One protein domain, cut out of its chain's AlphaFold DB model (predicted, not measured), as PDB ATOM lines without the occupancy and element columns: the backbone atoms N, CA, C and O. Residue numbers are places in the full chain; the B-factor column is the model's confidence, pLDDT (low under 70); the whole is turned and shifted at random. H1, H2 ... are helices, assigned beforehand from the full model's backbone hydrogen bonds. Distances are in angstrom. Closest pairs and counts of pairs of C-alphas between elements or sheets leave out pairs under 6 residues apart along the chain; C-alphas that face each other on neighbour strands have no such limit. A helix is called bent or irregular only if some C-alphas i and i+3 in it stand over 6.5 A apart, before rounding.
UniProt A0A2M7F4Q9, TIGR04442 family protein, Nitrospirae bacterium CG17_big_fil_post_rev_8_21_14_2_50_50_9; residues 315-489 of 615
ATOM      1  N   GLU A 315      50.913  26.327 -10.928       69.00
ATOM      2  CA  GLU A 315      52.146  26.602 -10.168       69.00
ATOM      3  C   GLU A 315      52.010  27.831  -9.247       69.00
ATOM      4  O   GLU A 315      52.462  27.817  -8.111       69.00
ATOM      5  N   TYR A 316      51.265  28.859  -9.678       78.50
ATOM      6  CA  TYR A 316      50.984  30.051  -8.870       78.50
ATOM      7  C   TYR A 316      50.068  29.814  -7.652       78.50
ATOM      8  O   TYR A 316      50.217  30.504  -6.650       78.50
ATOM      9  N   ILE A 317      49.120  28.876  -7.717       79.88
ATOM     10  CA  ILE A 317      48.286  28.448  -6.586       79.88
ATOM     11  C   ILE A 317      49.103  27.556  -5.642       79.88
ATOM     12  O   ILE A 317      49.028  27.757  -4.432       79.88
ATOM     13  N   GLN A 318      49.928  26.647  -6.174       70.31
ATOM     14  CA  GLN A 318      50.802  25.800  -5.357       70.31
ATOM     15  C   GLN A 318      51.804  26.658  -4.574       70.31
ATOM     16  O   GLN A 318      51.899  26.545  -3.355       70.31
ATOM     17  N   GLU A 319      52.477  27.597  -5.246       72.69
ATOM     18  CA  GLU A 319      53.372  28.558  -4.594       72.69
ATOM     19  C   GLU A 319      52.631  29.425  -3.563       72.69
ATOM     20  O   GLU A 319      53.164  29.703  -2.491       72.69
ATOM     21  N   THR A 320      51.388  29.834  -3.849       82.00
ATOM     22  CA  THR A 320      50.560  30.589  -2.891       82.00
ATOM     23  C   THR A 320      50.286  29.767  -1.635       82.00
ATOM     24  O   THR A 320      50.426  30.277  -0.524       82.00
ATOM     25  N   ARG A 321      49.926  28.491  -1.799       71.94
ATOM     26  CA  ARG A 321      49.686  27.566  -0.692       71.94
ATOM     27  C   ARG A 321      50.958  27.344   0.121       71.94
ATOM     28  O   ARG A 321      50.908  27.486   1.334       71.94
ATOM     29  N   GLU A 322      52.093  27.087  -0.524       68.25
ATOM     30  CA  GLU A 322      53.385  26.895   0.148       68.25
ATOM     31  C   GLU A 322      53.797  28.123   0.981       68.25
ATOM     32  O   GLU A 322      54.212  27.979   2.134       68.25
ATOM     33  N   ILE A 323      53.635  29.334   0.435       71.88
ATOM     34  CA  ILE A 323      53.953  30.585   1.141       71.88
ATOM     35  C   ILE A 323      53.024  30.790   2.348       71.88
ATOM     36  O   ILE A 323      53.493  31.150   3.430       71.88
ATOM     37  N   LEU A 324      51.717  30.559   2.187       76.00
ATOM     38  CA  LEU A 324      50.728  30.785   3.248       76.00
ATOM     39  C   LEU A 324      50.744  29.687   4.320       76.00
ATOM     40  O   LEU A 324      50.614  29.995   5.501       76.00
ATOM     41  N   GLU A 325      50.970  28.424   3.955       66.12
ATOM     42  CA  GLU A 325      51.169  27.326   4.910       66.12
ATOM     43  C   GLU A 325      52.468  27.503   5.709       66.12
ATOM     44  O   GLU A 325      52.522  27.172   6.898       66.12
ATOM     45  N   GLY A 326      53.486  28.118   5.094       64.69
ATOM     46  CA  GLY A 326      54.730  28.524   5.744       64.69
ATOM     47  C   GLY A 326      54.539  29.446   6.956       64.69
ATOM     48  O   GLY A 326      55.374  29.422   7.860       64.69
ATOM     49  N   LEU A 327      53.418  30.180   7.039       67.44
ATOM     50  CA  LEU A 327      53.063  31.018   8.197       67.44
ATOM     51  C   LEU A 327      52.780  30.201   9.469       67.44
ATOM     52  O   LEU A 327      52.802  30.749  10.570       67.44
ATOM     53  N   PHE A 328      52.502  28.900   9.343       61.41
ATOM     54  CA  PHE A 328      52.066  28.049  10.455       61.41
ATOM     55  C   PHE A 328      53.125  27.034  10.914       61.41
ATOM     56  O   PHE A 328      52.886  26.276  11.861       61.41
ATOM     57  N   ILE A 329      54.301  27.009  10.281       57.25
ATOM     58  CA  ILE A 329      55.375  26.063  10.606       57.25
ATOM     59  C   ILE A 329      56.126  26.542  11.860       57.25
ATOM     60  O   ILE A 329      56.863  27.525  11.831       57.25
ATOM     61  N   LYS A 330      55.967  25.816  12.976       47.19
ATOM     62  CA  LYS A 330      56.748  26.013  14.211       47.19
ATOM     63  C   LYS A 330      58.150  25.415  14.050       47.19
ATOM     64  O   LYS A 330      58.366  24.259  14.406       47.19
ATOM     65  N   GLU A 331      59.099  26.192  13.539       42.19
ATOM     66  CA  GLU A 331      60.530  25.895  13.690       42.19
ATOM     67  C   GLU A 331      61.132  26.821  14.752       42.19
ATOM     68  O   GLU A 331      61.156  28.042  14.601       42.19
ATOM     69  N   ASP A 332      61.615  26.225  15.846       40.00
ATOM     70  CA  ASP A 332      62.378  26.918  16.882       40.00
ATOM     71  C   ASP A 332      63.564  27.674  16.237       40.00
ATOM     72  O   ASP A 332      64.515  27.059  15.754       40.00
ATOM     73  N   ASN A 333      63.522  29.013  16.294       39.19
ATOM     74  CA  ASN A 333      64.583  29.984  15.959       39.19
ATOM     75  C   ASN A 333      64.730  30.517  14.520       39.19
ATOM     76  O   ASN A 333      65.776  31.091  14.211       39.19
ATOM     77  N   LEU A 334      63.704  30.469  13.669       42.75
ATOM     78  CA  LEU A 334      63.648  31.353  12.496       42.75
ATOM     79  C   LEU A 334      62.257  31.980  12.380       42.75
ATOM     80  O   LEU A 334      61.348  31.377  11.818       42.75
ATOM     81  N   ASP A 335      62.120  33.213  12.873       44.53
ATOM     82  CA  ASP A 335      61.021  34.115  12.522       44.53
ATOM     83  C   ASP A 335      61.070  34.359  11.001       44.53
ATOM     84  O   ASP A 335      61.689  35.316  10.526       44.53
ATOM     85  N   LYS A 336      60.494  33.455  10.198       49.84
ATOM     86  CA  LYS A 336      60.355  33.647   8.750       49.84
ATOM     87  C   LYS A 336      59.286  34.713   8.516       49.84
ATOM     88  O   LYS A 336      58.120  34.414   8.290       49.84
ATOM     89  N   LEU A 337      59.704  35.973   8.609       57.88
ATOM     90  CA  LEU A 337      58.973  37.107   8.060       57.88
ATOM     91  C   LEU A 337      58.729  36.833   6.570       57.88
ATOM     92  O   LEU A 337      59.655  36.393   5.882       57.88
ATOM     93  N   ILE A 338      57.522  37.117   6.075       69.69
ATOM     94  CA  ILE A 338      57.225  37.072   4.637       69.69
ATOM     95  C   ILE A 338      58.285  37.898   3.917       69.69
ATOM     96  O   ILE A 338      58.432  39.100   4.169       69.69
ATOM     97  N   THR A 339      59.062  37.253   3.052       76.44
ATOM     98  CA  THR A 339      60.124  37.955   2.343       76.44
ATOM     99  C   THR A 339      59.520  38.841   1.257       76.44
ATOM    100  O   THR A 339      58.381  38.659   0.819       76.44
ATOM    101  N   LYS A 340      60.286  39.828   0.785       79.19
ATOM    102  CA  LYS A 340      59.852  40.638  -0.362       79.19
ATOM    103  C   LYS A 340      59.594  39.767  -1.597       79.19
ATOM    104  O   LYS A 340      58.649  40.044  -2.325       79.19
ATOM    105  N   ASP A 341      60.371  38.702  -1.783       79.62
ATOM    106  CA  ASP A 341      60.208  37.762  -2.893       79.62
ATOM    107  C   ASP A 341      58.904  36.959  -2.769       79.62
ATOM    108  O   ASP A 341      58.182  36.816  -3.756       79.62
ATOM    109  N   ASP A 342      58.540  36.523  -1.557       78.62
ATOM    110  CA  ASP A 342      57.248  35.867  -1.300       78.62
ATOM    111  C   ASP A 342      56.079  36.808  -1.620       78.62
ATOM    112  O   ASP A 342      55.116  36.418  -2.279       78.62
ATOM    113  N   MET A 343      56.187  38.084  -1.233       86.56
ATOM    114  CA  MET A 343      55.174  39.092  -1.556       86.56
ATOM    115  C   MET A 343      55.040  39.317  -3.069       86.56
ATOM    116  O   MET A 343      53.928  39.446  -3.580       86.56
ATOM    117  N   VAL A 344      56.153  39.339  -3.808       87.50
ATOM    118  CA  VAL A 344      56.140  39.457  -5.276       87.50
ATOM    119  C   VAL A 344      55.423  38.266  -5.904       87.50
ATOM    120  O   VAL A 344      54.554  38.466  -6.755       87.50
ATOM    121  N   LYS A 345      55.735  37.040  -5.466       86.31
ATOM    122  CA  LYS A 345      55.063  35.823  -5.942       86.31
ATOM    123  C   LYS A 345      53.564  35.863  -5.667       86.31
ATOM    124  O   LYS A 345      52.776  35.647  -6.585       86.31
ATOM    125  N   LEU A 346      53.167  36.234  -4.450       88.25
ATOM    126  CA  LEU A 346      51.763  36.382  -4.059       88.25
ATOM    127  C   LEU A 346      51.027  37.444  -4.891       88.25
ATOM    128  O   LEU A 346      49.887  37.227  -5.293       88.25
ATOM    129  N   LEU A 347      51.664  38.577  -5.199       91.75
ATOM    130  CA  LEU A 347      51.076  39.620  -6.047       91.75
ATOM    131  C   LEU A 347      50.921  39.170  -7.507       91.75
ATOM    132  O   LEU A 347      49.908  39.479  -8.140       91.75
ATOM    133  N   TRP A 348      51.880  38.414  -8.045       89.31
ATOM    134  CA  TRP A 348      51.760  37.803  -9.371       89.31
ATOM    135  C   TRP A 348      50.698  36.704  -9.409       89.31
ATOM    136  O   TRP A 348      49.948  36.622 -10.383       89.31
ATOM    137  N   ALA A 349      50.592  35.896  -8.356       87.19
ATOM    138  CA  ALA A 349      49.538  34.903  -8.206       87.19
ATOM    139  C   ALA A 349      48.159  35.570  -8.128       87.19
ATOM    140  O   ALA A 349      47.265  35.185  -8.880       87.19
ATOM    141  N   LYS A 350      48.014  36.650  -7.344       89.81
ATOM    142  CA  LYS A 350      46.795  37.473  -7.303       89.81
ATOM    143  C   LYS A 350      46.459  38.062  -8.671       89.81
ATOM    144  O   LYS A 350      45.302  38.033  -9.089       89.81
ATOM    145  N   ASN A 351      47.457  38.565  -9.398       87.00
ATOM    146  CA  ASN A 351      47.263  39.091 -10.747       87.00
ATOM    147  C   ASN A 351      46.755  38.016 -11.714       87.00
ATOM    148  O   ASN A 351      45.739  38.225 -12.373       87.00
ATOM    149  N   LYS A 352      47.397  36.843 -11.735       83.62
ATOM    150  CA  LYS A 352      46.950  35.699 -12.537       83.62
ATOM    151  C   LYS A 352      45.540  35.268 -12.145       83.62
ATOM    152  O   LYS A 352      44.699  35.146 -13.027       83.62
ATOM    153  N   ALA A 353      45.252  35.116 -10.854       82.31
ATOM    154  CA  ALA A 353      43.923  34.754 -10.371       82.31
ATOM    155  C   ALA A 353      42.858  35.775 -10.798       82.31
ATOM    156  O   ALA A 353      41.790  35.391 -11.269       82.31
ATOM    157  N   THR A 354      43.177  37.071 -10.753       79.38
ATOM    158  CA  THR A 354      42.284  38.150 -11.207       79.38
ATOM    159  C   THR A 354      42.045  38.097 -12.721       79.38
ATOM    160  O   THR A 354      40.915  38.250 -13.182       79.38
ATOM    161  N   VAL A 355      43.096  37.853 -13.513       72.19
ATOM    162  CA  VAL A 355      43.021  37.764 -14.982       72.19
ATOM    163  C   VAL A 355      42.280  36.502 -15.439       72.19
ATOM    164  O   VAL A 355      41.465  36.572 -16.359       72.19
ATOM    165  N   PHE A 356      42.538  35.358 -14.800       69.56
ATOM    166  CA  PHE A 356      41.913  34.069 -15.112       69.56
ATOM    167  C   PHE A 356      40.568  33.847 -14.403       69.56
ATOM    168  O   PHE A 356      39.879  32.882 -14.727       69.56
ATOM    169  N   GLN A 357      40.169  34.752 -13.502       63.53
ATOM    170  CA  GLN A 357      38.967  34.648 -12.662       63.53
ATOM    171  C   GLN A 357      38.939  33.347 -11.842       63.53
ATOM    172  O   GLN A 357      37.919  32.659 -11.782       63.53
ATOM    173  N   ASP A 358      40.080  33.002 -11.246       71.31
ATOM    174  CA  ASP A 358      40.269  31.782 -10.463       71.31
ATOM    175  C   ASP A 358      39.849  31.998  -8.995       71.31
ATOM    176  O   ASP A 358      40.553  32.697  -8.260       71.31
ATOM    177  N   PRO A 359      38.731  31.399  -8.534       72.50
ATOM    178  CA  PRO A 359      38.251  31.567  -7.163       72.50
ATOM    179  C   PRO A 359      39.095  30.799  -6.135       72.50
ATOM    180  O   PRO A 359      38.929  31.003  -4.934       72.50
ATOM    181  N   THR A 360      39.987  29.906  -6.581       74.81
ATOM    182  CA  THR A 360      40.822  29.080  -5.696       74.81
ATOM    183  C   THR A 360      41.743  29.943  -4.840       74.81
ATOM    184  O   THR A 360      41.913  29.668  -3.656       74.81
ATOM    185  N   PHE A 361      42.291  31.018  -5.416       81.38
ATOM    186  CA  PHE A 361      43.177  31.943  -4.711       81.38
ATOM    187  C   PHE A 361      42.478  32.611  -3.515       81.38
ATOM    188  O   PHE A 361      42.993  32.572  -2.398       81.38
ATOM    189  N   ASP A 362      41.267  33.140  -3.718       77.81
ATOM    190  CA  ASP A 362      40.474  33.759  -2.647       77.81
ATOM    191  C   ASP A 362      40.030  32.730  -1.597       77.81
ATOM    192  O   ASP A 362      39.997  33.030  -0.402       77.81
ATOM    193  N   GLY A 363      39.742  31.495  -2.026       77.44
ATOM    194  CA  GLY A 363      39.453  30.377  -1.126       77.44
ATOM    195  C   GLY A 363      40.610  30.077  -0.167       77.44
ATOM    196  O   GLY A 363      40.391  29.981   1.041       77.44
ATOM    197  N   ILE A 364      41.844  30.016  -0.681       77.19
ATOM    198  CA  ILE A 364      43.049  29.794   0.137       77.19
ATOM    199  C   ILE A 364      43.240  30.934   1.146       77.19
ATOM    200  O   ILE A 364      43.564  30.676   2.307       77.19
ATOM    201  N   LEU A 365      43.008  32.188   0.749       80.62
ATOM    202  CA  LEU A 365      43.110  33.326   1.667       80.62
ATOM    203  C   LEU A 365      42.083  33.247   2.798       80.62
ATOM    204  O   LEU A 365      42.447  33.451   3.953       80.62
ATOM    205  N   MET A 366      40.829  32.902   2.493       79.88
ATOM    206  CA  MET A 366      39.776  32.747   3.506       79.88
ATOM    207  C   MET A 366      40.079  31.613   4.491       79.88
ATOM    208  O   MET A 366      39.897  31.776   5.699       79.88
ATOM    209  N   ASP A 367      40.581  30.480   3.996       73.81
ATOM    210  CA  ASP A 367      41.018  29.378   4.854       73.81
ATOM    211  C   ASP A 367      42.205  29.792   5.739       73.81
ATOM    212  O   ASP A 367      42.223  29.468   6.926       73.81
ATOM    213  N   THR A 368      43.150  30.568   5.197       75.88
ATOM    214  CA  THR A 368      44.305  31.093   5.942       75.88
ATOM    215  C   THR A 368      43.868  32.050   7.057       75.88
ATOM    216  O   THR A 368      44.331  31.901   8.186       75.88
ATOM    217  N   VAL A 369      42.925  32.969   6.794       78.69
ATOM    218  CA  VAL A 369      42.334  33.859   7.820       78.69
ATOM    219  C   VAL A 369      41.711  33.049   8.946       78.69
ATOM    220  O   VAL A 369      42.019  33.288  10.110       78.69
ATOM    221  N   ARG A 370      40.878  32.056   8.606       78.44
ATOM    222  CA  ARG A 370      40.212  31.213   9.605       78.44
ATOM    223  C   ARG A 370      41.229  30.517  10.511       78.44
ATOM    224  O   ARG A 370      41.027  30.461  11.720       78.44
ATOM    225  N   ILE A 371      42.324  30.007   9.945       72.88
ATOM    226  CA  ILE A 371      43.391  29.360  10.720       72.88
ATOM    227  C   ILE A 371      44.113  30.380  11.615       72.88
ATOM    228  O   ILE A 371      44.366  30.077  12.783       72.88
ATOM    229  N   CYS A 372      44.413  31.582  11.113       75.25
ATOM    230  CA  CYS A 372      45.010  32.660  11.908       75.25
ATOM    231  C   CYS A 372      44.125  33.056  13.102       75.25
ATOM    232  O   CYS A 372      44.623  33.110  14.228       75.25
ATOM    233  N   ASP A 373      42.825  33.264  12.876       77.88
ATOM    234  CA  ASP A 373      41.858  33.620  13.922       77.88
ATOM    235  C   ASP A 373      41.745  32.509  14.978       77.88
ATOM    236  O   ASP A 373      41.827  32.764  16.181       77.88
ATOM    237  N   GLU A 374      41.660  31.244  14.548       80.12
ATOM    238  CA  GLU A 374      41.625  30.103  15.465       80.12
ATOM    239  C   GLU A 374      42.895  29.981  16.325       80.12
ATOM    240  O   GLU A 374      42.817  29.560  17.485       80.12
ATOM    241  N   LEU A 375      44.069  30.312  15.778       70.94
ATOM    242  CA  LEU A 375      45.341  30.276  16.506       70.94
ATOM    243  C   LEU A 375      45.475  31.436  17.499       70.94
ATOM    244  O   LEU A 375      45.962  31.207  18.612       70.94
ATOM    245  N   SER A 376      45.009  32.633  17.139       76.62
ATOM    246  CA  SER A 376      44.956  33.782  18.050       76.62
ATOM    247  C   SER A 376      44.020  33.490  19.232       76.62
ATOM    248  O   SER A 376      44.447  33.560  20.386       76.62
ATOM    249  N   GLU A 377      42.798  33.002  18.976       77.12
ATOM    250  CA  GLU A 377      41.818  32.706  20.031       77.12
ATOM    251  C   GLU A 377      42.237  31.550  20.955       77.12
ATOM    252  O   GLU A 377      42.038  31.618  22.172       77.12
ATOM    253  N   LYS A 378      42.797  30.461  20.402       72.00
ATOM    254  CA  LYS A 378      43.090  29.235  21.172       72.00
ATOM    255  C   LYS A 378      44.481  29.221  21.807       72.00
ATOM    256  O   LYS A 378      44.655  28.573  22.838       72.00
ATOM    257  N   GLN A 379      45.477  29.848  21.179       65.12
ATOM    258  CA  GLN A 379      46.884  29.783  21.609       65.12
ATOM    259  C   GLN A 379      47.446  31.143  22.049       65.12
ATOM    260  O   GLN A 379      48.568  31.170  22.555       65.12
ATOM    261  N   GLY A 380      46.695  32.243  21.893       68.62
ATOM    262  CA  GLY A 380      47.154  33.594  22.236       68.62
ATOM    263  C   GLY A 380      48.356  34.050  21.406       68.62
ATOM    264  O   GLY A 380      49.184  34.812  21.903       68.62
ATOM    265  N   ASN A 381      48.505  33.516  20.189       69.38
ATOM    266  CA  ASN A 381      49.596  33.845  19.279       69.38
ATOM    267  C   ASN A 381      49.076  34.702  18.120       69.38
ATOM    268  O   ASN A 381      48.523  34.167  17.163       69.38
ATOM    269  N   ASP A 382      49.296  36.013  18.201       73.38
ATOM    270  CA  ASP A 382      48.837  36.980  17.194       73.38
ATOM    271  C   ASP A 382      49.794  37.109  15.994       73.38
ATOM    272  O   ASP A 382      49.460  37.721  14.981       73.38
ATOM    273  N   TRP A 383      50.974  36.485  16.060       72.06
ATOM    274  CA  TRP A 383      52.020  36.616  15.042       72.06
ATOM    275  C   TRP A 383      51.588  36.201  13.614       72.06
ATOM    276  O   TRP A 383      51.884  36.945  12.674       72.06
ATOM    277  N   PRO A 384      50.867  35.077  13.386       70.50
ATOM    278  CA  PRO A 384      50.386  34.724  12.043       70.50
ATOM    279  C   PRO A 384      49.361  35.729  11.505       70.50
ATOM    280  O   PRO A 384      49.347  36.024  10.310       70.50
ATOM    281  N   LEU A 385      48.533  36.290  12.392       78.38
ATOM    282  CA  LEU A 385      47.501  37.261  12.042       78.38
ATOM    283  C   LEU A 385      48.116  38.606  11.627       78.38
ATOM    284  O   LEU A 385      47.689  39.191  10.633       78.38
ATOM    285  N   GLU A 386      49.159  39.069  12.322       78.25
ATOM    286  CA  GLU A 386      49.898  40.287  11.951       78.25
ATOM    287  C   GLU A 386      50.585  40.155  10.580       78.25
ATOM    288  O   GLU A 386      50.473  41.052   9.737       78.25
ATOM    289  N   ASN A 387      51.247  39.021  10.316       76.62
ATOM    290  CA  ASN A 387      51.882  38.755   9.019       76.62
ATOM    291  C   ASN A 387      50.852  38.633   7.892       76.62
ATOM    292  O   ASN A 387      51.049  39.190   6.811       76.62
ATOM    293  N   PHE A 388      49.724  37.970   8.144       82.62
ATOM    294  CA  PHE A 388      48.633  37.914   7.179       82.62
ATOM    295  C   PHE A 388      48.046  39.312   6.909       82.62
ATOM    296  O   PHE A 388      47.811  39.672   5.757       82.62
ATOM    297  N   GLY A 389      47.908  40.156   7.937       83.50
ATOM    298  CA  GLY A 389      47.487  41.554   7.794       83.50
ATOM    299  C   GLY A 389      48.409  42.385   6.889       83.50
ATOM    300  O   GLY A 389      47.937  43.228   6.116       83.50
ATOM    301  N   TYR A 390      49.718  42.111   6.906       84.19
ATOM    302  CA  TYR A 390      50.677  42.716   5.974       84.19
ATOM    303  C   TYR A 390      50.417  42.307   4.512       84.19
ATOM    304  O   TYR A 390      50.473  43.169   3.624       84.19
ATOM    305  N   ILE A 391      50.069  41.037   4.254       87.06
ATOM    306  CA  ILE A 391      49.648  40.553   2.924       87.06
ATOM    307  C   ILE A 391      48.363  41.249   2.481       87.06
ATOM    308  O   ILE A 391      48.317  41.825   1.393       87.06
ATOM    309  N   VAL A 392      47.339  41.250   3.339       87.12
ATOM    310  CA  VAL A 392      46.035  41.862   3.043       87.12
ATOM    311  C   VAL A 392      46.198  43.334   2.676       87.12
ATOM    312  O   VAL A 392      45.658  43.780   1.671       87.12
ATOM    313  N   THR A 393      47.050  44.070   3.390       88.94
ATOM    314  CA  THR A 393      47.330  45.480   3.075       88.94
ATOM    315  C   THR A 393      47.899  45.672   1.659       88.94
ATOM    316  O   THR A 393      47.573  46.654   0.984       88.94
ATOM    317  N   HIS A 394      48.757  44.763   1.181       90.06
ATOM    318  CA  HIS A 394      49.275  44.802  -0.195       90.06
ATOM    319  C   HIS A 394      48.200  44.425  -1.214       90.06
ATOM    320  O   HIS A 394      48.121  45.025  -2.288       90.06
ATOM    321  N   PHE A 395      47.345  43.470  -0.867       92.31
ATOM    322  CA  PHE A 395      46.220  43.036  -1.681       92.31
ATOM    323  C   PHE A 395      45.135  44.104  -1.824       92.31
ATOM    324  O   PHE A 395      44.668  44.297  -2.944       92.31
ATOM    325  N   ASP A 396      44.819  44.859  -0.776       90.00
ATOM    326  CA  ASP A 396      43.889  45.992  -0.837       90.00
ATOM    327  C   ASP A 396      44.431  47.102  -1.746       90.00
ATOM    328  O   ASP A 396      43.722  47.666  -2.585       90.00
ATOM    329  N   ARG A 397      45.735  47.396  -1.631       92.31
ATOM    330  CA  ARG A 397      46.424  48.337  -2.531       92.31
ATOM    331  C   ARG A 397      46.414  47.836  -3.969       92.31
ATOM    332  O   ARG A 397      46.282  48.655  -4.884       92.31
ATOM    333  N   TYR A 398      46.559  46.526  -4.175       93.19
ATOM    334  CA  TYR A 398      46.480  45.910  -5.495       93.19
ATOM    335  C   TYR A 398      45.086  46.117  -6.085       93.19
ATOM    336  O   TYR A 398      44.992  46.654  -7.185       93.19
ATOM    337  N   ASP A 399      44.021  45.808  -5.344       89.94
ATOM    338  CA  ASP A 399      42.642  45.927  -5.832       89.94
ATOM    339  C   ASP A 399      42.271  47.376  -6.142       89.94
ATOM    340  O   ASP A 399      41.722  47.671  -7.206       89.94
ATOM    341  N   ALA A 400      42.652  48.313  -5.269       90.44
ATOM    342  CA  ALA A 400      42.438  49.737  -5.500       90.44
ATOM    343  C   ALA A 400      43.168  50.230  -6.763       90.44
ATOM    344  O   ALA A 400      42.600  50.966  -7.573       90.44
ATOM    345  N   THR A 401      44.419  49.806  -6.957       92.94
ATOM    346  CA  THR A 401      45.235  50.182  -8.123       92.94
ATOM    347  C   THR A 401      44.693  49.558  -9.406       92.94
ATOM    348  O   THR A 401      44.495  50.262 -10.400       92.94
ATOM    349  N   TYR A 402      44.394  48.259  -9.368       90.19
ATOM    350  CA  TYR A 402      43.804  47.506 -10.467       90.19
ATOM    351  C   TYR A 402      42.479  48.131 -10.902       90.19
ATOM    352  O   TYR A 402      42.273  48.357 -12.096       90.19
ATOM    353  N   MET A 403      41.611  48.480  -9.950       88.88
ATOM    354  CA  MET A 403      40.334  49.131 -10.220       88.88
ATOM    355  C   MET A 403      40.528  50.480 -10.915       88.88
ATOM    356  O   MET A 403      39.931  50.697 -11.966       88.88
ATOM    357  N   ILE A 404      41.363  51.379 -10.376       89.69
ATOM    358  CA  ILE A 404      41.559  52.720 -10.957       89.69
ATOM    359  C   ILE A 404      42.123  52.624 -12.382       89.69
ATOM    360  O   ILE A 404      41.634  53.308 -13.282       89.69
ATOM    361  N   ILE A 405      43.132  51.777 -12.601       90.44
ATOM    362  CA  ILE A 405      43.791  51.648 -13.907       90.44
ATOM    363  C   ILE A 405      42.850  51.007 -14.933       90.44
ATOM    364  O   ILE A 405      42.736  51.522 -16.045       90.44
ATOM    365  N   ASN A 406      42.123  49.942 -14.575       87.62
ATOM    366  CA  ASN A 406      41.159  49.326 -15.493       87.62
ATOM    367  C   ASN A 406      39.965  50.240 -15.783       87.62
ATOM    368  O   ASN A 406      39.528  50.325 -16.929       87.62
ATOM    369  N   GLN A 407      39.463  50.968 -14.781       87.50
ATOM    370  CA  GLN A 407      38.429  51.981 -14.990       87.50
ATOM    371  C   GLN A 407      38.893  53.042 -15.988       87.50
ATOM    372  O   GLN A 407      38.158  53.368 -16.910       87.50
ATOM    373  N   LEU A 408      40.125  53.537 -15.855       87.69
ATOM    374  CA  LEU A 408      40.669  54.520 -16.787       87.69
ATOM    375  C   LEU A 408      40.860  53.952 -18.205       87.69
ATOM    376  O   LEU A 408      40.643  54.657 -19.191       87.69
ATOM    377  N   ALA A 409      41.287  52.692 -18.306       85.69
ATOM    378  CA  ALA A 409      41.555  52.025 -19.574       85.69
ATOM    379  C   ALA A 409      40.283  51.719 -20.378       85.69
ATOM    380  O   ALA A 409      40.289  51.879 -21.598       85.69
ATOM    381  N   PHE A 410      39.217  51.272 -19.708       82.69
ATOM    382  CA  PHE A 410      38.043  50.688 -20.364       82.69
ATOM    383  C   PHE A 410      36.741  51.470 -20.166       82.69
ATOM    384  O   PHE A 410      35.795  51.228 -20.908       82.69
ATOM    385  N   ASN A 411      36.660  52.394 -19.201       80.50
ATOM    386  CA  ASN A 411      35.452  53.185 -18.964       80.50
ATOM    387  C   ASN A 411      35.580  54.599 -19.560       80.50
ATOM    388  O   ASN A 411      36.586  55.294 -19.394       80.50
ATOM    389  N   GLU A 412      34.537  55.030 -20.262       70.12
ATOM    390  CA  GLU A 412      34.476  56.319 -20.955       70.12
ATOM    391  C   GLU A 412      34.020  57.469 -20.050       70.12
ATOM    392  O   GLU A 412      34.342  58.632 -20.308       70.12
ATOM    393  N   GLU A 413      33.308  57.157 -18.965       71.06
ATOM    394  CA  GLU A 413      32.676  58.141 -18.077       71.06
ATOM    395  C   GLU A 413      33.505  58.449 -16.826       71.06
ATOM    396  O   GLU A 413      33.250  59.436 -16.140       71.06
ATOM    397  N   ILE A 414      34.521  57.637 -16.518       75.75
ATOM    398  CA  ILE A 414      35.292  57.793 -15.282       75.75
ATOM    399  C   ILE A 414      36.421  58.795 -15.484       75.75
ATOM    400  O   ILE A 414      37.372  58.541 -16.217       75.75
ATOM    401  N   GLU A 415      36.331  59.914 -14.773       78.81
ATOM    402  CA  GLU A 415      37.387  60.917 -14.712       78.81
ATOM    403  C   GLU A 415      38.451  60.546 -13.668       78.81
ATOM    404  O   GLU A 415      38.169  60.029 -12.571       78.81
ATOM    405  N   LEU A 416      39.710  60.821 -14.017       88.19
ATOM    406  CA  LEU A 416      40.824  60.719 -13.088       88.19
ATOM    407  C   LEU A 416      40.858  61.973 -12.215       88.19
ATOM    408  O   LEU A 416      41.104  63.069 -12.701       88.19
ATOM    409  N   THR A 417      40.669  61.812 -10.908       89.00
ATOM    410  CA  THR A 417      40.778  62.926  -9.960       89.00
ATOM    411  C   THR A 417      42.202  63.045  -9.399       89.00
ATOM    412  O   THR A 417      42.920  62.038  -9.322       89.00
ATOM    413  N   PRO A 418      42.619  64.238  -8.927       88.19
ATOM    414  CA  PRO A 418      43.917  64.415  -8.271       88.19
ATOM    415  C   PRO A 418      44.126  63.485  -7.068       88.19
ATOM    416  O   PRO A 418      45.248  63.051  -6.813       88.19
ATOM    417  N   ASP A 419      43.054  63.138  -6.351       89.38
ATOM    418  CA  ASP A 419      43.117  62.227  -5.205       89.38
ATOM    419  C   ASP A 419      43.367  60.777  -5.628       89.38
ATOM    420  O   ASP A 419      44.213  60.108  -5.032       89.38
ATOM    421  N   LYS A 420      42.717  60.311  -6.706       89.88
ATOM    422  CA  LYS A 420      43.003  58.996  -7.301       89.88
ATOM    423  C   LYS A 420      44.447  58.924  -7.794       89.88
ATOM    424  O   LYS A 420      45.132  57.941  -7.528       89.88
ATOM    425  N   LEU A 421      44.944  59.976  -8.452       91.44
ATOM    426  CA  LEU A 421      46.335  60.033  -8.913       91.44
ATOM    427  C   LEU A 421      47.333  60.047  -7.743       91.44
ATOM    428  O   LEU A 421      48.346  59.353  -7.786       91.44
ATOM    429  N   ARG A 422      47.037  60.782  -6.664       90.69
ATOM    430  CA  ARG A 422      47.864  60.782  -5.448       90.69
ATOM    431  C   ARG A 422      47.891  59.403  -4.783       90.69
ATOM    432  O   ARG A 422      48.958  58.964  -4.359       90.69
ATOM    433  N   SER A 423      46.749  58.718  -4.721       91.94
ATOM    434  CA  SER A 423      46.661  57.338  -4.232       91.94
ATOM    435  C   SER A 423      47.493  56.385  -5.095       91.94
ATOM    436  O   SER A 423      48.301  55.643  -4.542       91.94
ATOM    437  N   LEU A 424      47.406  56.479  -6.429       92.62
ATOM    438  CA  LEU A 424      48.229  55.683  -7.347       92.62
ATOM    439  C   LEU A 424      49.731  55.893  -7.126       92.62
ATOM    440  O   LEU A 424      50.469  54.917  -7.072       92.62
ATOM    441  N   LEU A 425      50.188  57.136  -6.948       92.06
ATOM    442  CA  LEU A 425      51.595  57.420  -6.633       92.06
ATOM    443  C   LEU A 425      52.013  56.812  -5.289       92.06
ATOM    444  O   LEU A 425      53.115  56.282  -5.163       92.06
ATOM    445  N   GLY A 426      51.133  56.872  -4.287       91.50
ATOM    446  CA  GLY A 426      51.359  56.236  -2.991       91.50
ATOM    447  C   GLY A 426      51.446  54.712  -3.090       91.50
ATOM    448  O   GLY A 426      52.301  54.106  -2.450       91.50
ATOM    449  N   HIS A 427      50.595  54.087  -3.903       92.69
ATOM    450  CA  HIS A 427      50.618  52.643  -4.131       92.69
ATOM    451  C   HIS A 427      51.844  52.222  -4.944       92.69
ATOM    452  O   HIS A 427      52.514  51.270  -4.559       92.69
ATOM    453  N   LYS A 428      52.188  52.967  -6.003       93.44
ATOM    454  CA  LYS A 428      53.385  52.732  -6.820       93.44
ATOM    455  C   LYS A 428      54.646  52.674  -5.970       93.44
ATOM    456  O   LYS A 428      55.404  51.726  -6.110       93.44
ATOM    457  N   LYS A 429      54.844  53.645  -5.068       91.88
ATOM    458  CA  LYS A 429      56.006  53.650  -4.164       91.88
ATOM    459  C   LYS A 429      56.106  52.360  -3.358       91.88
ATOM    460  O   LYS A 429      57.170  51.766  -3.323       91.88
ATOM    461  N   VAL A 430      54.994  51.901  -2.784       91.38
ATOM    462  CA  VAL A 430      54.975  50.663  -1.994       91.38
ATOM    463  C   VAL A 430      55.295  49.438  -2.851       91.38
ATOM    464  O   VAL A 430      56.122  48.633  -2.445       91.38
ATOM    465  N   PHE A 431      54.724  49.316  -4.053       93.50
ATOM    466  CA  PHE A 431      55.038  48.192  -4.944       93.50
ATOM    467  C   PHE A 431      56.493  48.205  -5.429       93.50
ATOM    468  O   PHE A 431      57.149  47.165  -5.418       93.50
ATOM    469  N   ASP A 432      57.011  49.373  -5.810       91.62
ATOM    470  CA  ASP A 432      58.385  49.512  -6.299       91.62
ATOM    471  C   ASP A 432      59.430  49.370  -5.165       91.62
ATOM    472  O   ASP A 432      60.571  48.985  -5.420       91.62
ATOM    473  N   GLU A 433      59.051  49.635  -3.908       90.31
ATOM    474  CA  GLU A 433      59.849  49.320  -2.711       90.31
ATOM    475  C   GLU A 433      59.907  47.808  -2.423       90.31
ATOM    476  O   GLU A 433      60.901  47.330  -1.853       90.31
ATOM    477  N   THR A 434      58.866  47.053  -2.797       88.81
ATOM    478  CA  THR A 434      58.845  45.583  -2.718       88.81
ATOM    479  C   THR A 434      59.755  44.977  -3.782       88.81
ATOM    480  O   THR A 434      60.641  44.197  -3.442       88.81
ATOM    481  N   TYR A 435      59.590  45.370  -5.048       90.06
ATOM    482  CA  TYR A 435      60.470  44.967  -6.145       90.06
ATOM    483  C   TYR A 435      60.552  46.079  -7.199       90.06
ATOM    484  O   TYR A 435      59.513  46.622  -7.580       90.06
ATOM    485  N   PRO A 436      61.749  46.435  -7.698       89.56
ATOM    486  CA  PRO A 436      61.886  47.528  -8.655       89.56
ATOM    487  C   PRO A 436      61.004  47.322  -9.892       89.56
ATOM    488  O   PRO A 436      61.025  46.248 -10.485       89.56
ATOM    489  N   ASN A 437      60.279  48.364 -10.311       90.19
ATOM    490  CA  ASN A 437      59.411  48.365 -11.500       90.19
ATOM    491  C   ASN A 437      58.170  47.446 -11.423       90.19
ATOM    492  O   ASN A 437      57.448  47.301 -12.416       90.19
ATOM    493  N   LEU A 438      57.866  46.877 -10.253       91.19
ATOM    494  CA  LEU A 438      56.737  45.964 -10.065       91.19
ATOM    495  C   LEU A 438      55.391  46.612 -10.411       91.19
ATOM    496  O   LEU A 438      54.522  45.958 -10.987       91.19
ATOM    497  N   PHE A 439      55.212  47.904 -10.115       93.50
ATOM    498  CA  PHE A 439      53.978  48.614 -10.462       93.50
ATOM    499  C   PHE A 439      53.732  48.633 -11.978       93.50
ATOM    500  O   PHE A 439      52.612  48.419 -12.452       93.50
ATOM    501  N   TYR A 440      54.780  48.904 -12.757       92.56
ATOM    502  CA  TYR A 440      54.668  48.971 -14.208       92.56
ATOM    503  C   TYR A 440      54.339  47.597 -14.796       92.56
ATOM    504  O   TYR A 440      53.467  47.488 -15.658       92.56
ATOM    505  N   GLU A 441      54.993  46.550 -14.295       91.62
ATOM    506  CA  GLU A 441      54.802  45.184 -14.773       91.62
ATOM    507  C   GLU A 441      53.418  44.631 -14.431       91.62
ATOM    508  O   GLU A 441      52.715  44.165 -15.327       91.62
ATOM    509  N   LEU A 442      52.982  44.748 -13.171       90.19
ATOM    510  CA  LEU A 442      51.700  44.192 -12.733       90.19
ATOM    511  C   LEU A 442      50.499  44.904 -13.351       90.19
ATOM    512  O   LEU A 442      49.506  44.245 -13.664       90.19
ATOM    513  N   PHE A 443      50.559  46.227 -13.518       92.31
ATOM    514  CA  PHE A 443      49.378  47.005 -13.888       92.31
ATOM    515  C   PHE A 443      49.447  47.593 -15.297       92.31
ATOM    516  O   PHE A 443      48.514  47.419 -16.079       92.31
ATOM    517  N   ILE A 444      50.533  48.286 -15.648       92.88
ATOM    518  CA  ILE A 444      50.613  49.011 -16.924       92.88
ATOM    519  C   ILE A 444      50.809  48.036 -18.088       92.88
ATOM    520  O   ILE A 444      50.043  48.076 -19.052       92.88
ATOM    521  N   LEU A 445      51.786  47.128 -17.997       89.62
ATOM    522  CA  LEU A 445      52.033  46.133 -19.045       89.62
ATOM    523  C   LEU A 445      50.855  45.177 -19.216       89.62
ATOM    524  O   LEU A 445      50.429  44.962 -20.350       89.62
ATOM    525  N   THR A 446      50.290  44.669 -18.120       86.62
ATOM    526  CA  THR A 446      49.132  43.759 -18.148       86.62
ATOM    527  C   THR A 446      47.953  44.355 -18.918       86.62
ATOM    528  O   THR A 446      47.364  43.692 -19.772       86.62
ATOM    529  N   VAL A 447      47.631  45.633 -18.685       87.62
ATOM    530  CA  VAL A 447      46.545  46.311 -19.410       87.62
ATOM    531  C   VAL A 447      46.921  46.567 -20.870       87.62
ATOM    532  O   VAL A 447      46.104  46.327 -21.754       87.62
ATOM    533  N   LEU A 448      48.155  46.995 -21.158       86.44
ATOM    534  CA  LEU A 448      48.623  47.243 -22.531       86.44
ATOM    535  C   LEU A 448      48.691  45.979 -23.402       86.44
ATOM    536  O   LEU A 448      48.578  46.082 -24.624       86.44
ATOM    537  N   GLN A 449      48.889  44.807 -22.795       85.06
ATOM    538  CA  GLN A 449      48.872  43.507 -23.472       85.06
ATOM    539  C   GLN A 449      47.452  42.987 -23.735       85.06
ATOM    540  O   GLN A 449      47.273  42.041 -24.508       85.06
ATOM    541  N   ASN A 450      46.427  43.599 -23.132       82.31
ATOM    542  CA  ASN A 450      45.046  43.198 -23.348       82.31
ATOM    543  C   ASN A 450      44.612  43.506 -24.792       82.31
ATOM    544  O   ASN A 450      44.577  44.658 -25.225       82.31
ATOM    545  N   LYS A 451      44.222  42.459 -25.532       80.19
ATOM    546  CA  LYS A 451      43.794  42.535 -26.942       80.19
ATOM    547  C   LYS A 451      42.527  43.372 -27.170       80.19
ATOM    548  O   LYS A 451      42.235  43.702 -28.316       80.19
ATOM    549  N   TYR A 452      41.776  43.671 -26.113       80.06
ATOM    550  CA  TYR A 452      40.549  44.469 -26.161       80.06
ATOM    551  C   TYR A 452      40.755  45.917 -25.710       80.06
ATOM    552  O   TYR A 452      39.788  46.671 -25.630       80.06
ATOM    553  N   LEU A 453      41.988  46.320 -25.391       82.94
ATOM    554  CA  LEU A 453      42.271  47.706 -25.050       82.94
ATOM    555  C   LEU A 453      42.031  48.602 -26.268       82.94
ATOM    556  O   LEU A 453      42.683  48.438 -27.301       82.94
ATOM    557  N   SER A 454      41.117  49.564 -26.129       83.00
ATOM    558  CA  SER A 454      40.813  50.506 -27.204       83.00
ATOM    559  C   SER A 454      41.983  51.447 -27.478       83.00
ATOM    560  O   SER A 454      42.846  51.674 -26.621       83.00
ATOM    561  N   HIS A 455      42.001  52.065 -28.659       83.31
ATOM    562  CA  HIS A 455      43.027  53.063 -28.997       83.31
ATOM    563  C   HIS A 455      43.086  54.221 -27.984       83.31
ATOM    564  O   HIS A 455      44.170  54.633 -27.559       83.31
ATOM    565  N   TYR A 456      41.926  54.733 -27.560       85.56
ATOM    566  CA  TYR A 456      41.851  55.788 -26.545       85.56
ATOM    567  C   TYR A 456      42.241  55.277 -25.154       85.56
ATOM    568  O   TYR A 456      42.985  55.968 -24.458       85.56
ATOM    569  N   GLY A 457      41.846  54.056 -24.780       87.44
ATOM    570  CA  GLY A 457      42.302  53.408 -23.547       87.44
ATOM    571  C   GLY A 457      43.827  53.297 -23.494       87.44
ATOM    572  O   GLY A 457      44.460  53.712 -22.523       87.44
ATOM    573  N   ARG A 458      44.450  52.855 -24.592       89.44
ATOM    574  CA  ARG A 458      45.910  52.773 -24.728       89.44
ATOM    575  C   ARG A 458      46.584  54.133 -24.590       89.44
ATOM    576  O   ARG A 458      47.574  54.246 -23.868       89.44
ATOM    577  N   LYS A 459      46.042  55.173 -25.229       89.62
ATOM    578  CA  LYS A 459      46.537  56.550 -25.075       89.62
ATOM    579  C   LYS A 459      46.463  57.031 -23.627       89.62
ATOM    580  O   LYS A 459      47.447  57.588 -23.148       89.62
ATOM    581  N   LYS A 460      45.348  56.790 -22.924       91.75
ATOM    582  CA  LYS A 460      45.187  57.169 -21.510       91.75
ATOM    583  C   LYS A 460      46.215  56.475 -20.619       91.75
ATOM    584  O   LYS A 460      46.853  57.143 -19.814       91.75
ATOM    585  N   ILE A 461      46.429  55.169 -20.790       93.50
ATOM    586  CA  ILE A 461      47.394  54.407 -19.980       93.50
ATOM    587  C   ILE A 461      48.842  54.837 -20.247       93.50
ATOM    588  O   ILE A 461      49.615  55.005 -19.303       93.50
ATOM    589  N   LEU A 462      49.209  55.094 -21.505       92.69
ATOM    590  CA  LEU A 462      50.532  55.633 -21.837       92.69
ATOM    591  C   LEU A 462      50.727  57.054 -21.286       92.69
ATOM    592  O   LEU A 462      51.786  57.355 -20.738       92.69
ATOM    593  N   ALA A 463      49.704  57.908 -21.382       91.75
ATOM    594  CA  ALA A 463      49.729  59.253 -20.813       91.75
ATOM    595  C   ALA A 463      49.830  59.226 -19.281       91.75
ATOM    596  O   ALA A 463      50.601  59.998 -18.715       91.75
ATOM    597  N   LEU A 464      49.123  58.304 -18.616       93.00
ATOM    598  CA  LEU A 464      49.225  58.076 -17.176       93.00
ATOM    599  C   LEU A 464      50.637  57.633 -16.788       93.00
ATOM    600  O   LEU A 464      51.220  58.207 -15.876       93.00
ATOM    601  N   SER A 465      51.207  56.652 -17.491       92.44
ATOM    602  CA  SER A 465      52.556  56.147 -17.211       92.44
ATOM    603  C   SER A 465      53.621  57.239 -17.378       92.44
ATOM    604  O   SER A 465      54.425  57.448 -16.470       92.44
ATOM    605  N   ALA A 466      53.577  57.996 -18.480       91.62
ATOM    606  CA  ALA A 466      54.478  59.128 -18.702       91.62
ATOM    607  C   ALA A 466      54.233  60.276 -17.706       91.62
ATOM    608  O   ALA A 466      55.166  60.966 -17.301       91.62
ATOM    609  N   GLY A 467      52.978  60.492 -17.302       90.50
ATOM    610  CA  GLY A 467      52.592  61.486 -16.305       90.50
ATOM    611  C   GLY A 467      53.131  61.161 -14.915       90.50
ATOM    612  O   GLY A 467      53.729  62.025 -14.283       90.50
ATOM    613  N   ILE A 468      52.987  59.910 -14.472       90.94
ATOM    614  CA  ILE A 468      53.542  59.411 -13.208       90.94
ATOM    615  C   ILE A 468      55.063  59.600 -13.181       90.94
ATOM    616  O   ILE A 468      55.585  60.170 -12.225       90.94
ATOM    617  N   GLN A 469      55.760  59.206 -14.250       89.50
ATOM    618  CA  GLN A 469      57.210  59.381 -14.350       89.50
ATOM    619  C   GLN A 469      57.617  60.866 -14.355       89.50
ATOM    620  O   GLN A 469      58.575  61.252 -13.691       89.50
ATOM    621  N   GLY A 470      56.861  61.721 -15.054       89.56
ATOM    622  CA  GLY A 470      57.087  63.167 -15.059       89.56
ATOM    623  C   GLY A 470      56.895  63.817 -13.685       89.56
ATOM    624  O   GLY A 470      57.623  64.743 -13.345       89.56
ATOM    625  N   ILE A 471      55.963  63.317 -12.867       90.12
ATOM    626  CA  ILE A 471      55.782  63.786 -11.485       90.12
ATOM    627  C   ILE A 471      56.962  63.359 -10.605       90.12
ATOM    628  O   ILE A 471      57.440  64.155  -9.801       90.12
ATOM    629  N   GLU A 472      57.455  62.126 -10.756       87.00
ATOM    630  CA  GLU A 472      58.616  61.633  -9.998       87.00
ATOM    631  C   GLU A 472      59.900  62.408 -10.319       87.00
ATOM    632  O   GLU A 472      60.691  62.680  -9.417       87.00
ATOM    633  N   ASN A 473      60.065  62.834 -11.574       88.31
ATOM    634  CA  ASN A 473      61.190  63.661 -12.015       88.31
ATOM    635  C   ASN A 473      61.040  65.153 -11.655       88.31
ATOM    636  O   ASN A 473      62.004  65.907 -11.769       88.31
ATOM    637  N   GLY A 474      59.852  65.587 -11.217       85.25
ATOM    638  CA  GLY A 474      59.541  66.991 -10.928       85.25
ATOM    639  C   GLY A 474      59.208  67.845 -12.161       85.25
ATOM    640  O   GLY A 474      59.108  69.064 -12.039       85.25
ATOM    641  N   ASP A 475      59.007  67.221 -13.324       86.88
ATOM    642  CA  ASP A 475      58.711  67.883 -14.603       86.88
ATOM    643  C   ASP A 475      57.221  68.227 -14.774       86.88
ATOM    644  O   ASP A 475      56.865  69.080 -15.589       86.88
ATOM    645  N   LYS A 476      56.335  67.536 -14.045       90.12
ATOM    646  CA  LYS A 476      54.876  67.707 -14.117       90.12
ATOM    647  C   LYS A 476      54.250  67.774 -12.733       90.12
ATOM    648  O   LYS A 476      54.690  67.103 -11.801       90.12
ATOM    649  N   THR A 477      53.169  68.530 -12.611       90.50
ATOM    650  CA  THR A 477      52.321  68.546 -11.419       90.50
ATOM    651  C   THR A 477      51.183  67.525 -11.528       90.50
ATOM    652  O   THR A 477      50.872  67.011 -12.604       90.50
ATOM    653  N   LEU A 478      50.521  67.233 -10.400       88.62
ATOM    654  CA  LEU A 478      49.317  66.388 -10.383       88.62
ATOM    655  C   LEU A 478      48.206  66.947 -11.284       88.62
ATOM    656  O   LEU A 478      47.490  66.170 -11.911       88.62
ATOM    657  N   ALA A 479      48.065  68.276 -11.335       89.06
ATOM    658  CA  ALA A 479      47.050  68.941 -12.145       89.06
ATOM    659  C   ALA A 479      47.319  68.733 -13.641       89.06
ATOM    660  O   ALA A 479      46.409  68.325 -14.354       89.06
ATOM    661  N   ASP A 480      48.574  68.884 -14.077       89.12
ATOM    662  CA  ASP A 480      48.954  68.745 -15.492       89.12
ATOM    663  C   ASP A 480      48.644  67.341 -16.037       89.12
ATOM    664  O   ASP A 480      48.218  67.172 -17.180       89.12
ATOM    665  N   VAL A 481      48.858  66.301 -15.222       90.44
ATOM    666  CA  VAL A 481      48.581  64.909 -15.615       90.44
ATOM    667  C   VAL A 481      47.080  64.633 -15.682       90.44
ATOM    668  O   VAL A 481      46.628  63.977 -16.622       90.44
ATOM    669  N   VAL A 482      46.309  65.140 -14.716       91.75
ATOM    670  CA  VAL A 482      44.843  65.029 -14.722       91.75
ATOM    671  C   VAL A 482      44.252  65.749 -15.932       91.75
ATOM    672  O   VAL A 482      43.431  65.165 -16.635       91.75
ATOM    673  N   GLU A 483      44.720  66.961 -16.228       90.25
ATOM    674  CA  GLU A 483      44.298  67.740 -17.394       90.25
ATOM    675  C   GLU A 483      44.618  67.003 -18.698       90.25
ATOM    676  O   GLU A 483      43.720  66.778 -19.505       90.25
ATOM    677  N   THR A 484      45.848  66.494 -18.854       90.88
ATOM    678  CA  THR A 484      46.248  65.713 -20.042       90.88
ATOM    679  C   THR A 484      45.316  64.514 -20.276       90.88
ATOM    680  O   THR A 484      44.960  64.195 -21.408       90.88
ATOM    681  N   ILE A 485      44.927  63.808 -19.210       90.75
ATOM    682  CA  ILE A 485      44.042  62.641 -19.312       90.75
ATOM    683  C   ILE A 485      42.597  63.066 -19.608       90.75
ATOM    684  O   ILE A 485      41.938  62.416 -20.424       90.75
ATOM    685  N   SER A 486      42.129  64.165 -19.008       88.69
ATOM    686  CA  SER A 486      40.813  64.751 -19.285       88.69
ATOM    687  C   SER A 486      40.688  65.175 -20.745       88.69
ATOM    688  O   SER A 486      39.715  64.819 -21.401       88.69
ATOM    689  N   GLU A 487      41.709  65.825 -21.308       88.94
ATOM    690  CA  GLU A 487      41.733  66.205 -22.725       88.94
ATOM    691  C   GLU A 487      41.584  64.988 -23.649       88.94
ATOM    692  O   GLU A 487      40.853  65.039 -24.641       88.94
ATOM    693  N   ILE A 488      42.241  63.866 -23.329       89.25
ATOM    694  CA  ILE A 488      42.103  62.617 -24.095       89.25
ATOM    695  C   ILE A 488      40.672  62.071 -23.986       89.25
ATOM    696  O   ILE A 488      40.134  61.565 -24.974       89.25
ATOM    697  N   GLN A 489      40.055  62.160 -22.809       87.25
ATOM    698  CA  GLN A 489      38.691  61.694 -22.567       87.25
ATOM    699  C   GLN A 489      37.645  62.561 -23.279       87.25
ATOM    700  O   GLN A 489      36.732  62.023 -23.905       87.25
TER     701      GLN A 489
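What this domain is: This is residues 315 to 489 of the 615 residues of the protein "TIGR04442 family protein" of Nitrospirae bacterium CG17_big_fil_post_rev_8_21_14_2_50_50_9 (UniProt A0A2M7F4Q9). A long helix, H4, runs as a spine through the middle of an elongated domain: H1, H2 and H3 gather towards its first end, and H5, H6, H7 and H8 towards its last end. H7 and H8 lie side by side as a hairpin at that far end, while residues 329 to 334 stick out at the other. The printed part has 175 residues with eight named helices, H1 to H8 in chain order, and no named strand; its class is all helix. It is only just compact, close to loose, with a radius of gyration of the C-alphas of 18.6 A and spans of 58 by 33 by 25 A.

Where its parts are: H1, residues 315 to 328, begins at C-alpha 315 (52.146, 26.602, -10.168) and is 20.7 A long. H2 is residues 340 to 356, 24.1 A, and H3 residues 359 to 379, 30.1 A. H4, residues 383 to 410, runs 40.6 A from C-alpha 383 (52.020, 36.616, 15.042). H5 is residues 418 to 434, 24.7 A; H6 residues 438 to 448, 14.9 A; H7 residues 455 to 472, 26.0 A. H8, residues 478 to 489, 16.8 A, ends at C-alpha 489 (38.691, 61.694, -22.567). H6 is only just irregular: C-alphas 442 and 445 are 6.6 A apart.

How they stand to each other: H4 is the hub, touching six helices. H1, H3 and H4 form a bundle, helices set side by side. Residues 369 to 376 of H3 touch residues 384 to 388 of H4, closest C-alphas Cys 372 and Leu 385, 5.2 A, in a hairpin at a shallow tilt of 27 degrees. H1 and H4 only just touch, with 3 pairs of C-alphas within 8 A, closest Leu 327 and Pro 384, 6.0 A. Residues 343 to 350 of H2 touch residues 391 to 398 of H4, closest C-alphas Met 343 and Ile 391, 7.3 A, at a steep tilt of 46 degrees. Residues 405 to 410 of H4 touch residues 456 to 461 of H7, closest C-alphas Ala 409 and Gly 457, 4.3 A. H7 and H8 touch as a hairpin at 8 degrees, closest C-alphas Gly 467 and Val 481, 5.3 A. H4 and H8 are apart. Every O i to N i+4 pair is within hydrogen-bond range in H2, H3, H4, H5, H7 and H8; H1 has 8 of 10 and H6 5 of 7.

The domain as a whole: The farthest C-alphas, Asp 332 and Glu 487, are 59.5 A apart. The printed part has no cut; the link from H1 to H2 is long, 11 residues. Mean pLDDT of the printed part is 81.9, with 21 residues under 70, among them 325 to 338.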